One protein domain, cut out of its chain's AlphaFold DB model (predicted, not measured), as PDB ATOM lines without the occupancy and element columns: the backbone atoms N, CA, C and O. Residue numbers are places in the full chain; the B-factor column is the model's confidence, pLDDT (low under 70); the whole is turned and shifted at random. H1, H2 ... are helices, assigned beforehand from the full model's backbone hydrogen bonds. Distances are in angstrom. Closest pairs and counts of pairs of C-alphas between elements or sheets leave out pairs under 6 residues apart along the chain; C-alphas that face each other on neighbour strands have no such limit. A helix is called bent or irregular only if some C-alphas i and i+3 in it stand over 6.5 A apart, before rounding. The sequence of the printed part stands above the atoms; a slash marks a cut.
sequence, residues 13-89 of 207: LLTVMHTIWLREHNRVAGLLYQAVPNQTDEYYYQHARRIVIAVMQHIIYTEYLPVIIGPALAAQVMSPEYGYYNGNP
ATOM      1  N   LEU A  13     269.802 188.902 253.600       95.62
ATOM      2  CA  LEU A  13     269.316 190.180 254.139       95.62
ATOM      3  C   LEU A  13     267.783 190.284 254.098       95.62
ATOM      4  O   LEU A  13     267.194 190.893 254.989       95.62
ATOM      5  N   LEU A  14     267.115 189.658 253.121       95.75
ATOM      6  CA  LEU A  14     265.650 189.573 253.091       95.75
ATOM      7  C   LEU A  14     265.161 188.755 254.290       95.75
ATOM      8  O   LEU A  14     264.256 189.171 255.015       95.75
ATOM      9  N   THR A  15     265.820 187.628 254.559       94.69
ATOM     10  CA  THR A  15     265.543 186.795 255.733       94.69
ATOM     11  C   THR A  15     265.795 187.544 257.047       94.69
ATOM     12  O   THR A  15     265.022 187.401 258.000       94.69
ATOM     13  N   VAL A  16     266.844 188.374 257.108       95.38
ATOM     14  CA  VAL A  16     267.120 189.263 258.251       95.38
ATOM     15  C   VAL A  16     265.950 190.221 258.480       95.38
ATOM     16  O   VAL A  16     265.428 190.267 259.594       95.38
ATOM     17  N   MET A  17     265.464 190.906 257.438       96.00
ATOM     18  CA  MET A  17     264.314 191.814 257.556       96.00
ATOM     19  C   MET A  17     263.048 191.096 258.028       96.00
ATOM     20  O   MET A  17     262.366 191.565 258.937       96.00
ATOM     21  N   HIS A  18     262.767 189.913 257.486       95.81
ATOM     22  CA  HIS A  18     261.665 189.071 257.950       95.81
ATOM     23  C   HIS A  18     261.784 188.696 259.434       95.81
ATOM     24  O   HIS A  18     260.791 188.715 260.163       95.81
ATOM     25  N   THR A  19     262.998 188.388 259.897       94.75
ATOM     26  CA  THR A  19     263.260 188.043 261.300       94.75
ATOM     27  C   THR A  19     263.027 189.238 262.223       94.75
ATOM     28  O   THR A  19     262.476 189.068 263.310       94.75
ATOM     29  N   ILE A  20     263.394 190.450 261.797       96.12
ATOM     30  CA  ILE A  20     263.165 191.684 262.564       96.12
ATOM     31  C   ILE A  20     261.672 191.924 262.756       96.12
ATOM     32  O   ILE A  20     261.230 192.105 263.886       96.12
ATOM     33  N   TRP A  21     260.882 191.849 261.683       97.31
ATOM     34  CA  TRP A  21     259.440 192.081 261.771       97.31
ATOM     35  C   TRP A  21     258.710 191.029 262.607       97.31
ATOM     36  O   TRP A  21     257.787 191.361 263.351       97.31
ATOM     37  N   LEU A  22     259.161 189.774 262.552       96.94
ATOM     38  CA  LEU A  22     258.656 188.720 263.429       96.94
ATOM     39  C   LEU A  22     258.971 189.011 264.906       96.94
ATOM     40  O   LEU A  22     258.095 188.898 265.764       96.94
ATOM     41  N   ARG A  23     260.217 189.394 265.214       97.38
ATOM     42  CA  ARG A  23     260.626 189.754 266.580       97.38
ATOM     43  C   ARG A  23     259.863 190.973 267.090       97.38
ATOM     44  O   ARG A  23     259.450 190.975 268.246       97.38
ATOM     45  N   GLU A  24     259.637 191.964 266.232       98.31
ATOM     46  CA  GLU A  24     258.886 193.167 266.582       98.31
ATOM     47  C   GLU A  24     257.427 192.849 266.913       98.31
ATOM     48  O   GLU A  24     256.915 193.329 267.921       98.31
ATOM     49  N   HIS A  25     256.781 191.964 266.149       98.56
ATOM     50  CA  HIS A  25     255.438 191.490 266.480       98.56
ATOM     51  C   HIS A  25     255.374 190.882 267.888       98.56
ATOM     52  O   HIS A  25     254.531 191.278 268.693       98.56
ATOM     53  N   ASN A  26     256.304 189.981 268.222       98.50
ATOM     54  CA  ASN A  26     256.349 189.356 269.546       98.50
ATOM     55  C   ASN A  26     256.659 190.369 270.657       98.50
ATOM     56  O   ASN A  26     256.081 190.287 271.742       98.50
ATOM     57  N   ARG A  27     257.540 191.343 270.394       98.69
ATOM     58  CA  ARG A  27     257.846 192.426 271.337       98.69
ATOM     59  C   ARG A  27     256.598 193.259 271.632       98.69
ATOM     60  O   ARG A  27     256.294 193.498 272.798       98.69
ATOM     61  N   VAL A  28     255.860 193.668 270.598       98.69
ATOM     62  CA  VAL A  28     254.617 194.441 270.739       98.69
ATOM     63  C   VAL A  28     253.543 193.630 271.465       98.69
ATOM     64  O   VAL A  28     252.913 194.156 272.378       98.69
ATOM     65  N   ALA A  29     253.367 192.349 271.131       98.56
ATOM     66  CA  ALA A  29     252.431 191.468 271.831       98.56
ATOM     67  C   ALA A  29     252.765 191.349 273.331       98.56
ATOM     68  O   ALA A  29     251.875 191.468 274.171       98.56
ATOM     69  N   GLY A  30     254.049 191.204 273.680       98.44
ATOM     70  CA  GLY A  30     254.502 191.174 275.074       98.44
ATOM     71  C   GLY A  30     254.237 192.479 275.831       98.44
ATOM     72  O   GLY A  30     253.835 192.447 276.992       98.44
ATOM     73  N   LEU A  31     254.395 193.633 275.173       98.44
ATOM     74  CA  LEU A  31     254.040 194.929 275.762       98.44
ATOM     75  C   LEU A  31     252.526 195.081 275.958       98.44
ATOM     76  O   LEU A  31     252.092 195.590 276.989       98.44
ATOM     77  N   LEU A  32     251.714 194.614 275.005       98.44
ATOM     78  CA  LEU A  32     250.254 194.623 275.127       98.44
ATOM     79  C   LEU A  32     249.775 193.738 276.280       98.44
ATOM     80  O   LEU A  32     248.885 194.149 277.017       98.44
ATOM     81  N   TYR A  33     250.398 192.573 276.470       97.81
ATOM     82  CA  TYR A  33     250.109 191.676 277.591       97.81
ATOM     83  C   TYR A  33     250.332 192.349 278.951       97.81
ATOM     84  O   TYR A  33     249.534 192.180 279.871       97.81
ATOM     85  N   GLN A  34     251.397 193.148 279.077       97.88
ATOM     86  CA  GLN A  34     251.684 193.903 280.299       97.88
ATOM     87  C   GLN A  34     250.717 195.076 280.503       97.88
ATOM     88  O   GLN A  34     250.300 195.340 281.627       97.88
ATOM     89  N   ALA A  35     250.371 195.788 279.427       97.81
ATOM     90  CA  ALA A  35     249.541 196.989 279.494       97.81
ATOM     91  C   ALA A  35     248.042 196.691 279.671       97.81
ATOM     92  O   ALA A  35     247.335 197.462 280.319       97.81
ATOM     93  N   VAL A  36     247.548 195.596 279.087       97.19
ATOM     94  CA  VAL A  36     246.133 195.200 279.107       97.19
ATOM     95  C   VAL A  36     246.037 193.709 279.456       97.19
ATOM     96  O   VAL A  36     245.851 192.886 278.560       97.19
ATOM     97  N   PRO A  37     246.185 193.337 280.740       95.88
ATOM     98  CA  PRO A  37     246.191 191.935 281.150       95.88
ATOM     99  C   PRO A  37     244.826 191.254 280.946       95.88
ATOM    100  O   PRO A  37     243.791 191.909 280.804       95.88
ATOM    101  N   ASN A  38     244.821 189.916 281.002       96.50
ATOM    102  CA  ASN A  38     243.634 189.045 280.934       96.50
ATOM    103  C   ASN A  38     242.843 189.074 279.610       96.50
ATOM    104  O   ASN A  38     241.659 188.741 279.597       96.50
ATOM    105  N   GLN A  39     243.480 189.440 278.496       98.12
ATOM    106  CA  GLN A  39     242.900 189.271 277.159       98.12
ATOM    107  C   GLN A  39     243.219 187.892 276.565       98.12
ATOM    108  O   GLN A  39     244.061 187.156 277.080       98.12
ATOM    109  N   THR A  40     242.534 187.545 275.475       98.25
ATOM    110  CA  THR A  40     242.773 186.307 274.719       98.25
ATOM    111  C   THR A  40     244.015 186.415 273.829       98.25
ATOM    112  O   THR A  40     244.425 187.508 273.439       98.25
ATOM    113  N   ASP A  41     244.580 185.276 273.428       98.06
ATOM    114  CA  ASP A  41     245.715 185.244 272.493       98.06
ATOM    115  C   ASP A  41     245.386 185.922 271.152       98.06
ATOM    116  O   ASP A  41     246.204 186.667 270.612       98.06
ATOM    117  N   GLU A  42     244.159 185.736 270.650       98.44
ATOM    118  CA  GLU A  42     243.679 186.380 269.420       98.44
ATOM    119  C   GLU A  42     243.678 187.909 269.539       98.44
ATOM    120  O   GLU A  42     244.071 188.607 268.602       98.44
ATOM    121  N   TYR A  43     243.298 188.442 270.707       98.38
ATOM    122  CA  TYR A  43     243.369 189.876 270.963       98.38
ATOM    123  C   TYR A  43     244.812 190.375 270.830       98.38
ATOM    124  O   TYR A  43     245.076 191.300 270.059       98.38
ATOM    125  N   TYR A  44     245.764 189.750 271.530       98.50
ATOM    126  CA  TYR A  44     247.158 190.197 271.490       98.50
ATOM    127  C   TYR A  44     247.756 190.073 270.088       98.50
ATOM    128  O   TYR A  44     248.416 191.008 269.629       98.50
ATOM    129  N   TYR A  45     247.477 188.975 269.382       98.56
ATOM    130  CA  TYR A  45     247.942 188.761 268.016       98.56
ATOM    131  C   TYR A  45     247.418 189.840 267.059       98.56
ATOM    132  O   TYR A  45     248.211 190.508 266.387       98.56
ATOM    133  N   GLN A  46     246.101 190.067 267.002       98.69
ATOM    134  CA  GLN A  46     245.523 191.028 266.056       98.69
ATOM    135  C   GLN A  46     245.935 192.465 266.373       98.69
ATOM    136  O   GLN A  46     246.226 193.240 265.457       98.69
ATOM    137  N   HIS A  47     246.014 192.827 267.656       98.56
ATOM    138  CA  HIS A  47     246.453 194.162 268.053       98.56
ATOM    139  C   HIS A  47     247.940 194.382 267.751       98.56
ATOM    140  O   HIS A  47     248.288 195.415 267.173       98.56
ATOM    141  N   ALA A  48     248.812 193.409 268.034       98.69
ATOM    142  CA  ALA A  48     250.223 193.493 267.662       98.69
ATOM    143  C   ALA A  48     250.402 193.560 266.139       98.69
ATOM    144  O   ALA A  48     251.143 194.405 265.637       98.69
ATOM    145  N   ARG A  49     249.667 192.736 265.378       98.50
ATOM    146  CA  ARG A  49     249.645 192.771 263.908       98.50
ATOM    147  C   ARG A  49     249.238 194.147 263.385       98.50
ATOM    148  O   ARG A  49     249.925 194.687 262.522       98.50
ATOM    149  N   ARG A  50     248.156 194.732 263.909       98.62
ATOM    150  CA  ARG A  50     247.673 196.062 263.506       98.62
ATOM    151  C   ARG A  50     248.719 197.149 263.756       98.62
ATOM    152  O   ARG A  50     248.929 197.987 262.885       98.62
ATOM    153  N   ILE A  51     249.380 197.124 264.914       98.62
ATOM    154  CA  ILE A  51     250.432 198.091 265.257       98.62
ATOM    155  C   ILE A  51     251.636 197.934 264.324       98.62
ATOM    156  O   ILE A  51     252.092 198.924 263.760       98.62
ATOM    157  N   VAL A  52     252.119 196.709 264.097       98.56
ATOM    158  CA  VAL A  52     253.263 196.464 263.199       98.56
ATOM    159  C   VAL A  52     252.954 196.900 261.764       98.56
ATOM    160  O   VAL A  52     253.802 197.521 261.127       98.56
ATOM    161  N   ILE A  53     251.737 196.651 261.265       98.38
ATOM    162  CA  ILE A  53     251.298 197.153 259.952       98.38
ATOM    163  C   ILE A  53     251.354 198.685 259.913       98.38
ATOM    164  O   ILE A  53     251.873 199.241 258.948       98.38
ATOM    165  N   ALA A  54     250.873 199.365 260.957       98.06
ATOM    166  CA  ALA A  54     250.917 200.824 261.026       98.06
ATOM    167  C   ALA A  54     252.360 201.361 261.042       98.06
ATOM    168  O   ALA A  54     252.653 202.333 260.350       98.06
ATOM    169  N   VAL A  55     253.275 200.703 261.763       98.31
ATOM    170  CA  VAL A  55     254.710 201.041 261.765       98.31
ATOM    171  C   VAL A  55     255.314 200.878 260.369       98.31
ATOM    172  O   VAL A  55     255.970 201.793 259.877       98.31
ATOM    173  N   MET A  56     255.059 199.750 259.698       98.00
ATOM    174  CA  MET A  56     255.530 199.522 258.326       98.00
ATOM    175  C   MET A  56     254.996 200.584 257.361       98.00
ATOM    176  O   MET A  56     255.762 201.140 256.581       98.00
ATOM    177  N   GLN A  57     253.695 200.882 257.418       95.62
ATOM    178  CA  GLN A  57     253.081 201.916 256.584       95.62
ATOM    179  C   GLN A  57     253.710 203.284 256.850       95.62
ATOM    180  O   GLN A  57     254.052 203.982 255.902       95.62
ATOM    181  N   HIS A  58     253.923 203.651 258.114       95.38
ATOM    182  CA  HIS A  58     254.568 204.912 258.463       95.38
ATOM    183  C   HIS A  58     255.962 205.030 257.837       95.38
ATOM    184  O   HIS A  58     256.216 205.997 257.123       95.38
ATOM    185  N   ILE A  59     256.822 204.021 258.010       97.44
ATOM    186  CA  ILE A  59     258.171 204.004 257.420       97.44
ATOM    187  C   ILE A  59     258.093 204.101 255.890       97.44
ATOM    188  O   ILE A  59     258.795 204.901 255.273       97.44
ATOM    189  N   ILE A  60     257.207 203.324 255.256       95.81
ATOM    190  CA  ILE A  60     257.064 203.324 253.794       95.81
ATOM    191  C   ILE A  60     256.671 204.710 253.284       95.81
ATOM    192  O   ILE A  60     257.310 205.228 252.374       95.81
ATOM    193  N   TYR A  61     255.634 205.317 253.853       93.31
ATOM    194  CA  TYR A  61     255.060 206.549 253.319       93.31
ATOM    195  C   TYR A  61     255.822 207.814 253.722       93.31
ATOM    196  O   TYR A  61     255.827 208.781 252.963       93.31
ATOM    197  N   THR A  62     256.458 207.826 254.895       92.81
ATOM    198  CA  THR A  62     257.125 209.029 255.421       92.81
ATOM    199  C   THR A  62     258.635 209.032 255.211       92.81
ATOM    200  O   THR A  62     259.211 210.108 255.078       92.81
ATOM    201  N   GLU A  63     259.274 207.862 255.119       95.56
ATOM    202  CA  GLU A  63     260.735 207.758 255.013       95.56
ATOM    203  C   GLU A  63     261.174 207.209 253.652       95.56
ATOM    204  O   GLU A  63     262.032 207.794 252.996       95.56
ATOM    205  N   TYR A  64     260.579 206.105 253.190       95.75
ATOM    206  CA  TYR A  64     261.011 205.445 251.954       95.75
ATOM    207  C   TYR A  64     260.483 206.143 250.695       95.75
ATOM    208  O   TYR A  64     261.252 206.496 249.803       95.75
ATOM    209  N   LEU A  65     259.172 206.373 250.613       94.94
ATOM    210  CA  LEU A  65     258.515 206.892 249.415       94.94
ATOM    211  C   LEU A  65     259.077 208.259 248.968       94.94
ATOM    212  O   LEU A  65     259.417 208.376 247.789       94.94
ATOM    213  N   PRO A  66     259.283 209.262 249.851       95.81
ATOM    214  CA  PRO A  66     259.854 210.552 249.446       95.81
ATOM    215  C   PRO A  66     261.265 210.454 248.858       95.81
ATOM    216  O   PRO A  66     261.626 211.269 248.011       95.81
ATOM    217  N   VAL A  67     262.054 209.458 249.274       94.75
ATOM    218  CA  VAL A  67     263.402 209.214 248.736       94.75
ATOM    219  C   VAL A  67     263.338 208.628 247.323       94.75
ATOM    220  O   VAL A  67     264.198 208.927 246.501       94.75
ATOM    221  N   ILE A  68     262.317 207.821 247.026       93.50
ATOM    222  CA  ILE A  68     262.183 207.123 245.740       93.50
ATOM    223  C   ILE A  68     261.569 208.012 244.660       93.50
ATOM    224  O   ILE A  68     262.081 208.061 243.545       93.50
ATOM    225  N   ILE A  69     260.473 208.707 244.975       92.75
ATOM    226  CA  ILE A  69     259.703 209.487 243.987       92.75
ATOM    227  C   ILE A  69     259.874 211.004 244.133       92.75
ATOM    228  O   ILE A  69     259.274 211.779 243.388       92.75
ATOM    229  N   GLY A  70     260.701 211.437 245.085       95.25
ATOM    230  CA  GLY A  70     260.920 212.840 245.407       95.25
ATOM    231  C   GLY A  70     259.856 213.421 246.352       95.25
ATOM    232  O   GLY A  70     258.711 212.959 246.396       95.25
ATOM    233  N   PRO A  71     260.206 214.479 247.110       93.88
ATOM    234  CA  PRO A  71     259.355 215.013 248.173       93.88
ATOM    235  C   PRO A  71     258.059 215.648 247.656       93.88
ATOM    236  O   PRO A  71     257.032 215.547 248.319       93.88
ATOM    237  N   ALA A  72     258.082 216.273 246.474       93.25
ATOM    238  CA  ALA A  72     256.907 216.937 245.909       93.25
ATOM    239  C   ALA A  72     255.797 215.934 245.551       93.25
ATOM    240  O   ALA A  72     254.655 216.100 245.978       93.25
ATOM    241  N   LEU A  73     256.141 214.863 244.826       90.88
ATOM    242  CA  LEU A  73     255.171 213.839 244.442       90.88
ATOM    243  C   LEU A  73     254.718 213.014 245.653       90.88
ATOM    244  O   LEU A  73     253.535 212.715 245.785       90.88
ATOM    245  N   ALA A  74     255.623 212.710 246.589       92.81
ATOM    246  CA  ALA A  74     255.245 212.037 247.830       92.81
ATOM    247  C   ALA A  74     254.263 212.870 248.672       92.81
ATOM    248  O   ALA A  74     253.297 212.319 249.194       92.81
ATOM    249  N   ALA A  75     254.448 214.192 248.758       90.12
ATOM    250  CA  ALA A  75     253.506 215.077 249.445       90.12
ATOM    251  C   ALA A  75     252.121 215.089 248.778       90.12
ATOM    252  O   ALA A  75     251.110 215.124 249.477       90.12
ATOM    253  N   GLN A  76     252.062 215.010 247.444       87.75
ATOM    254  CA  GLN A  76     250.800 214.894 246.710       87.75
ATOM    255  C   GLN A  76     250.075 213.582 247.041       87.75
ATOM    256  O   GLN A  76     248.893 213.613 247.378       87.75
ATOM    257  N   VAL A  77     250.787 212.449 247.014       84.81
ATOM    258  CA  VAL A  77     250.238 211.123 247.365       84.81
ATOM    259  C   VAL A  77     249.755 211.076 248.818       84.81
ATOM    260  O   VAL A  77     248.747 210.447 249.114       84.81
ATOM    261  N   MET A  78     250.453 211.767 249.722       84.31
ATOM    262  CA  MET A  78     250.118 211.843 251.149       84.31
ATOM    263  C   MET A  78     249.076 212.915 251.490       84.31
ATOM    264  O   MET A  78     248.775 213.127 252.667       84.31
ATOM    265  N   SER A  79     248.541 213.621 250.493       83.44
ATOM    266  CA  SER A  79     247.569 214.679 250.738       83.44
ATOM    267  C   SER A  79     246.236 214.112 251.262       83.44
ATOM    268  O   SER A  79     245.861 212.984 250.927       83.44
ATOM    269  N   PRO A  80     245.474 214.885 252.063       76.31
ATOM    270  CA  PRO A  80     244.179 214.447 252.590       76.31
ATOM    271  C   PRO A  80     243.164 214.032 251.516       76.31
ATOM    272  O   PRO A  80     242.253 213.264 251.816       76.31
ATOM    273  N   GLU A  81     243.336 214.503 250.278       69.44
ATOM    274  CA  GLU A  81     242.542 214.110 249.109       69.44
ATOM    275  C   GLU A  81     242.576 212.592 248.863       69.44
ATOM    276  O   GLU A  81     241.561 212.001 248.499       69.44
ATOM    277  N   TYR A  82     243.703 211.937 249.158       65.69
ATOM    278  CA  TYR A  82     243.872 210.487 249.035       65.69
ATOM    279  C   TYR A  82     243.699 209.735 250.366       65.69
ATOM    280  O   TYR A  82     243.904 208.522 250.422       65.69
ATOM    281  N   GLY A  83     243.297 210.421 251.445       66.12
ATOM    282  CA  GLY A  83     243.201 209.841 252.791       66.12
ATOM    283  C   GLY A  83     242.156 208.727 252.926       66.12
ATOM    284  O   GLY A  83     242.336 207.802 253.719       66.12
ATOM    285  N   TYR A  84     241.086 208.776 252.127       68.88
ATOM    286  CA  TYR A  84     240.127 207.681 251.984       68.88
ATOM    287  C   TYR A  84     239.820 207.451 250.503       68.88
ATOM    288  O   TYR A  84     238.909 208.046 249.929       68.88
ATOM    289  N   TYR A  85     240.616 206.592 249.868       71.00
ATOM    290  CA  TYR A  85     240.425 206.210 248.473       71.00
ATOM    291  C   TYR A  85     239.382 205.092 248.357       71.00
ATOM    292  O   TYR A  85     239.595 203.982 248.839       71.00
ATOM    293  N   ASN A  86     238.258 205.376 247.692       74.81
ATOM    294  CA  ASN A  86     237.185 204.404 247.426       74.81
ATOM    295  C   ASN A  86     237.322 203.713 246.050       74.81
ATOM    296  O   ASN A  86     236.353 203.188 245.506       74.81
ATOM    297  N   GLY A  87     238.504 203.777 245.432       82.75
ATOM    298  CA  GLY A  87     238.777 203.074 244.181       82.75
ATOM    299  C   GLY A  87     239.330 201.669 244.410       82.75
ATOM    300  O   GLY A  87     239.431 201.184 245.535       82.75
ATOM    301  N   ASN A  88     239.706 201.001 243.320       88.06
ATOM    302  CA  ASN A  88     240.269 199.656 243.382       88.06
ATOM    303  C   ASN A  88     241.678 199.683 244.020       88.06
ATOM    304  O   ASN A  88     242.568 200.305 243.440       88.06
ATOM    305  N   PRO A  89     241.911 199.009 245.166       89.19
ATOM    306  CA  PRO A  89     243.216 198.977 245.829       89.19
ATOM    307  C   PRO A  89     244.172 197.925 245.238       89.19
ATOM    308  O   PRO A  89     245.246 197.689 245.792       89.19
TER     309      PRO A  89
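This is residues 13 to 89 of the 207 residues of an uncharacterized protein of Daphnia pulex (UniProt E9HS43). Two long helices, H2 and H1, make an open V that is joined at H2's first residues, and a short helix, H3, folds back at the far end of H2. The long helix H2 makes most of the length, while residues 13 to 20 of H1 stick out at the tip of one arm and residues 79 to 89 stick out as a tail with no named element after H3. The printed part has 77 residues with three named helices, in the order H1, H2, H3, and no named strand, and its class is all helix, with 59 residues in the named helices. The whole is loose, with a radius of gyration of the C-alphas of 16.2 A, and the C-alphas span 46 by 33 by 23 A.

H2, residues 41 to 69, is the longest helix and touches both of the others. It has a kink of 29 degrees near residue 63, and it is only just irregular: C-alphas 62 and 65 are 6.52 A apart, and its line is a rough one. H1, residues 13 to 35, touches H2, which meets it with residues 44 to 52 alone; the closest C-alphas are those of Ala 29 and Ala 48, 5.1 A apart. H1 and H2 run opposite ways at a steep tilt of 48 degrees. H3, residues 71 to 77, touches H2, which meets it with residues 61 to 66 alone; the closest C-alphas are those of Pro 66 and Ala 74, 5.1 A apart. H2 and H3 also run opposite ways at a steep tilt of 48 degrees. H1 and H3 are apart. In H1 and H3 every pair of O i and N i+4 is within hydrogen-bond range, and in H2 22 of 25 pairs are.

H2 begins at C-alpha 41, at (245.715, 185.244, 272.493), and measures 39.9 A from its first to its last C-alpha. H1 begins at C-alpha 13, at (269.316, 190.180, 254.139), and measures 32.9 A. H3 measures 9.9 A and ends at C-alpha 77, at (250.238, 211.123, 247.365).

The two C-alphas farthest apart are those of Asn 38 and Ala 72, at 46.7 A, and the first and last printed C-alphas, of Leu 13 and Pro 89, are 28.8 A apart. The printed part has no cut. The links from H1 to H2, 5 residues, and from H2 to H3, 1 residue, are both tight. Residues 78 to 89 hold no named element, and their C-alphas lie 16 to 21 A from the mean of the C-alphas. The mean pLDDT of the printed part is 93.2, and residues 81 to 84 are under 70.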